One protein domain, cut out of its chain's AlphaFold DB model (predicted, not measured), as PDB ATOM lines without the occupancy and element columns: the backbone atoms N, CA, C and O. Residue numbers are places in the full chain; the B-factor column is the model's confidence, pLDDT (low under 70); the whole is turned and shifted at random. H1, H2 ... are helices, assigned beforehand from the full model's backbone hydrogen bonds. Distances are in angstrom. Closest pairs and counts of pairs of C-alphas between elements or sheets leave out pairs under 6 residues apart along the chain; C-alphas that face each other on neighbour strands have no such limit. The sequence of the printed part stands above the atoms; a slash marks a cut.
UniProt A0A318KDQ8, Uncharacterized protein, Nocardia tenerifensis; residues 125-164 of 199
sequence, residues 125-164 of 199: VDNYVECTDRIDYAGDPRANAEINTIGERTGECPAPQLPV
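This is residues 125 to 164 of the 199 residues of an uncharacterized protein of Nocardia tenerifensis (UniProt A0A318KDQ8). There is little regular structure: a small rod, mostly of loop, with the short H1 packed on the longer H2. The loop of residues 135 to 143 joins the two helices, and after H2 the stretch 155 to 164 folds back and runs out along the rod to the end opposite Asp 126. The printed part has 40 residues with two named helices, H1 then H2, and no named strand; its class is all helix, with 15 residues in named elements. It is compact, with a radius of gyration of the C-alphas of 9.8 A and spans of 34 by 15 by 14 A.

H1, residues 131 to 134, touches H2, residues 144 to 154; their closest C-alphas, those of Cys 131 and Asn 148, are 5.4 A apart. In H2 every O i to N i+4 pair is within hydrogen-bond range; H1 is too short for such a pair, but its one O i to N i+3 pair is within range.

H1 begins at C-alpha 131 (124.813, 112.859, 124.619) and is 5.0 A long from first to last C-alpha. H2 is 15.3 A long and ends at C-alpha 154 (126.505, 113.993, 113.484).

The C-alphas farthest apart, those of Asp 126 and Val 164, are 34.3 A apart. The printed part has no cut, and the link from H1 to H2 is short. Mean pLDDT of the printed part is 92.1; residue 164 is under 70.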
ATOM      1  N   VAL A 125     126.231 121.179 115.264       80.69
ATOM      2  CA  VAL A 125     124.779 121.395 115.273       80.69
ATOM      3  C   VAL A 125     124.393 122.492 116.268       80.69
ATOM      4  O   VAL A 125     124.666 122.388 117.464       80.69
ATOM      5  N   ASP A 126     123.712 123.533 115.779       79.88
ATOM      6  CA  ASP A 126     123.199 124.631 116.604       79.88
ATOM      7  C   ASP A 126     122.322 124.110 117.754       79.88
ATOM      8  O   ASP A 126     121.317 123.429 117.533       79.88
ATOM      9  N   ASN A 127     122.640 124.516 118.987       85.19
ATOM     10  CA  ASN A 127     121.991 124.052 120.222       85.19
ATOM     11  C   ASN A 127     122.189 122.547 120.507       85.19
ATOM     12  O   ASN A 127     121.307 121.905 121.084       85.19
ATOM     13  N   TYR A 128     123.339 121.980 120.127       88.81
ATOM     14  CA  TYR A 128     123.752 120.655 120.587       88.81
ATOM     15  C   TYR A 128     123.693 120.542 122.124       88.81
ATOM     16  O   TYR A 128     124.083 121.452 122.855       88.81
ATOM     17  N   VAL A 129     123.199 119.397 122.600       93.75
ATOM     18  CA  VAL A 129     123.147 119.002 124.014       93.75
ATOM     19  C   VAL A 129     123.931 117.706 124.142       93.75
ATOM     20  O   VAL A 129     123.699 116.788 123.347       93.75
ATOM     21  N   GLU A 130     124.825 117.636 125.134       95.31
ATOM     22  CA  GLU A 130     125.704 116.487 125.347       95.31
ATOM     23  C   GLU A 130     124.924 115.171 125.358       95.31
ATOM     24  O   GLU A 130     123.850 115.041 125.950       95.31
ATOM     25  N   CYS A 131     125.468 114.155 124.695       97.06
ATOM     26  CA  CYS A 131     124.813 112.859 124.619       97.06
ATOM     27  C   CYS A 131     124.727 112.190 125.990       97.06
ATOM     28  O   CYS A 131     123.735 111.522 126.271       97.06
ATOM     29  N   THR A 132     125.696 112.450 126.865       96.69
ATOM     30  CA  THR A 132     125.688 112.035 128.274       96.69
ATOM     31  C   THR A 132     124.591 112.672 129.128       96.69
ATOM     32  O   THR A 132     124.205 112.073 130.127       96.69
ATOM     33  N   ASP A 133     124.025 113.813 128.721       96.38
ATOM     34  CA  ASP A 133     122.840 114.403 129.368       96.38
ATOM     35  C   ASP A 133     121.525 113.793 128.843       96.38
ATOM     36  O   ASP A 133     120.453 113.986 129.422       96.38
ATOM     37  N   ARG A 134     121.586 113.067 127.717       95.19
ATOM     38  CA  ARG A 134     120.426 112.515 126.994       95.19
ATOM     39  C   ARG A 134     120.276 111.002 127.149       95.19
ATOM     40  O   ARG A 134     119.163 110.493 127.025       95.19
ATOM     41  N   ILE A 135     121.382 110.285 127.342       95.62
ATOM     42  CA  ILE A 135     121.478 108.823 127.367       95.62
ATOM     43  C   ILE A 135     122.504 108.424 128.435       95.62
ATOM     44  O   ILE A 135     123.599 108.979 128.486       95.62
ATOM     45  N   ASP A 136     122.166 107.431 129.259       95.31
ATOM     46  CA  ASP A 136     123.128 106.806 130.170       95.31
ATOM     47  C   ASP A 136     124.065 105.866 129.388       95.31
ATOM     48  O   ASP A 136     123.618 104.923 128.730       95.31
ATOM     49  N   TYR A 137     125.368 106.140 129.463       94.62
ATOM     50  CA  TYR A 137     126.439 105.362 128.833       94.62
ATOM     51  C   TYR A 137     127.195 104.466 129.833       94.62
ATOM     52  O   TYR A 137     128.304 104.015 129.546       94.62
ATOM     53  N   ALA A 138     126.623 104.180 131.009       93.94
ATOM     54  CA  ALA A 138     127.208 103.277 131.996       93.94
ATOM     55  C   ALA A 138     127.591 101.909 131.391       93.94
ATOM     56  O   ALA A 138     126.743 101.076 131.068       93.94
ATOM     57  N   GLY A 139     128.901 101.663 131.278       91.69
ATOM     58  CA  GLY A 139     129.465 100.433 130.718       91.69
ATOM     59  C   GLY A 139     129.831 100.489 129.231       91.69
ATOM     60  O   GLY A 139     130.327  99.488 128.720       91.69
ATOM     61  N   ASP A 140     129.645 101.620 128.543       95.56
ATOM     62  CA  ASP A 140     130.247 101.853 127.224       95.56
ATOM     63  C   ASP A 140     131.788 101.921 127.353       95.56
ATOM     64  O   ASP A 140     132.291 102.578 128.267       95.56
ATOM     65  N   PRO A 141     132.568 101.246 126.487       95.62
ATOM     66  CA  PRO A 141     134.029 101.314 126.506       95.62
ATOM     67  C   PRO A 141     134.604 102.626 125.946       95.62
ATOM     68  O   PRO A 141     135.798 102.873 126.121       95.62
ATOM     69  N   ARG A 142     133.806 103.450 125.252       96.56
ATOM     70  CA  ARG A 142     134.238 104.753 124.718       96.56
ATOM     71  C   ARG A 142     134.175 105.830 125.793       96.56
ATOM     72  O   ARG A 142     133.354 105.783 126.704       96.56
ATOM     73  N   ALA A 143     135.016 106.851 125.662       97.50
ATOM     74  CA  ALA A 143     134.981 107.984 126.580       97.50
ATOM     75  C   ALA A 143     133.757 108.880 126.320       97.50
ATOM     76  O   ALA A 143     133.437 109.175 125.169       97.50
ATOM     77  N   ASN A 144     133.150 109.420 127.381       95.44
ATOM     78  CA  ASN A 144     132.066 110.414 127.304       95.44
ATOM     79  C   ASN A 144     132.373 111.556 126.315       95.44
ATOM     80  O   ASN A 144     131.522 111.929 125.516       95.44
ATOM     81  N   ALA A 145     133.612 112.061 126.316       96.38
ATOM     82  CA  ALA A 145     134.051 113.103 125.388       96.38
ATOM     83  C   ALA A 145     134.020 112.649 123.914       96.38
ATOM     84  O   ALA A 145     133.585 113.410 123.061       96.38
ATOM     85  N   GLU A 146     134.414 111.408 123.609       96.69
ATOM     86  CA  GLU A 146     134.330 110.841 122.253       96.69
ATOM     87  C   GLU A 146     132.866 110.716 121.807       96.69
ATOM     88  O   GLU A 146     132.508 111.125 120.705       96.69
ATOM     89  N   ILE A 147     132.008 110.203 122.693       96.62
ATOM     90  CA  ILE A 147     130.565 110.053 122.472       96.62
ATOM     91  C   ILE A 147     129.907 111.416 122.197       96.62
ATOM     92  O   ILE A 147     129.108 111.534 121.264       96.62
ATOM     93  N   ASN A 148     130.285 112.452 122.951       95.38
ATOM     94  CA  ASN A 148     129.783 113.810 122.765       95.38
ATOM     95  C   ASN A 148     130.323 114.452 121.473       95.38
ATOM     96  O   ASN A 148     129.534 114.969 120.689       95.38
ATOM     97  N   THR A 149     131.619 114.324 121.158       94.25
ATOM     98  CA  THR A 149     132.188 114.788 119.872       94.25
ATOM     99  C   THR A 149     131.568 114.076 118.662       94.25
ATOM    100  O   THR A 149     131.387 114.691 117.611       94.25
ATOM    101  N   ILE A 150     131.201 112.794 118.779       91.94
ATOM    102  CA  ILE A 150     130.423 112.103 117.741       91.94
ATOM    103  C   ILE A 150     129.059 112.782 117.588       91.94
ATOM    104  O   ILE A 150     128.723 113.177 116.476       91.94
ATOM    105  N   GLY A 151     128.311 112.957 118.683       93.12
ATOM    106  CA  GLY A 151     126.976 113.562 118.662       93.12
ATOM    107  C   GLY A 151     126.942 115.010 118.161       93.12
ATOM    108  O   GLY A 151     126.016 115.375 117.443       93.12
ATOM    109  N   GLU A 152     127.952 115.817 118.486       92.06
ATOM    110  CA  GLU A 152     128.106 117.192 117.993       92.06
ATOM    111  C   GLU A 152     128.352 117.224 116.474       92.06
ATOM    112  O   GLU A 152     127.774 118.050 115.767       92.06
ATOM    113  N   ARG A 153     129.168 116.287 115.962       87.88
ATOM    114  CA  ARG A 153     129.533 116.166 114.537       87.88
ATOM    115  C   ARG A 153     128.436 115.535 113.668       87.88
ATOM    116  O   ARG A 153     128.391 115.790 112.466       87.88
ATOM    117  N   THR A 154     127.588 114.671 114.226       87.44
ATOM    118  CA  THR A 154     126.505 113.993 113.484       87.44
ATOM    119  C   THR A 154     125.132 114.631 113.684       87.44
ATOM    120  O   THR A 154     124.274 114.471 112.820       87.44
ATOM    121  N   GLY A 155     124.905 115.306 114.817       89.56
ATOM    122  CA  GLY A 155     123.579 115.663 115.335       89.56
ATOM    123  C   GLY A 155     122.863 114.528 116.083       89.56
ATOM    124  O   GLY A 155     121.819 114.752 116.699       89.56
ATOM    125  N   GLU A 156     123.421 113.315 116.070       91.56
ATOM    126  CA  GLU A 156     122.794 112.097 116.585       91.56
ATOM    127  C   GLU A 156     123.696 111.370 117.584       91.56
ATOM    128  O   GLU A 156     124.818 110.962 117.274       91.56
ATOM    129  N   CYS A 157     123.173 111.160 118.791       95.56
ATOM    130  CA  CYS A 157     123.882 110.440 119.838       95.56
ATOM    131  C   CYS A 157     123.998 108.948 119.499       95.56
ATOM    132  O   CYS A 157     122.972 108.297 119.282       95.56
ATOM    133  N   PRO A 158     125.217 108.377 119.463       95.44
ATOM    134  CA  PRO A 158     125.397 106.978 119.101       95.44
ATOM    135  C   PRO A 158     124.807 106.071 120.185       95.44
ATOM    136  O   PRO A 158     124.902 106.379 121.372       95.44
ATOM    137  N   ALA A 159     124.256 104.918 119.803       96.00
ATOM    138  CA  ALA A 159     123.791 103.931 120.777       96.00
ATOM    139  C   ALA A 159     124.940 103.485 121.718       96.00
ATOM    140  O   ALA A 159     126.086 103.387 121.252       96.00
ATOM    141  N   PRO A 160     124.664 103.199 123.008       95.00
ATOM    142  CA  PRO A 160     125.664 102.660 123.924       95.00
ATOM    143  C   PRO A 160     126.220 101.311 123.451       95.00
ATOM    144  O   PRO A 160     125.469 100.374 123.173       95.00
ATOM    145  N   GLN A 161     127.544 101.192 123.398       94.00
ATOM    146  CA  GLN A 161     128.263  99.949 123.126       94.00
ATOM    147  C   GLN A 161     128.368  99.117 124.407       94.00
ATOM    148  O   GLN A 161     129.454  98.880 124.928       94.00
ATOM    149  N   LEU A 162     127.224  98.669 124.930       87.19
ATOM    150  CA  LEU A 162     127.219  97.742 126.059       87.19
ATOM    151  C   LEU A 162     128.019  96.481 125.688       87.19
ATOM    152  O   LEU A 162     127.778  95.914 124.614       87.19
ATOM    153  N   PRO A 163     128.930  95.991 126.550       77.62
ATOM    154  CA  PRO A 163     129.536  94.689 126.343       77.62
ATOM    155  C   PRO A 163     128.416  93.652 126.274       77.62
ATOM    156  O   PRO A 163     127.558  93.589 127.159       77.62
ATOM    157  N   VAL A 164     128.427  92.835 125.216       67.62
ATOM    158  CA  VAL A 164     127.525  91.682 125.098       67.62
ATOM    159  C   VAL A 164     127.618  90.901 126.412       67.62
ATOM    160  O   VAL A 164     128.746  90.659 126.852       67.62
TER     161      VAL A 164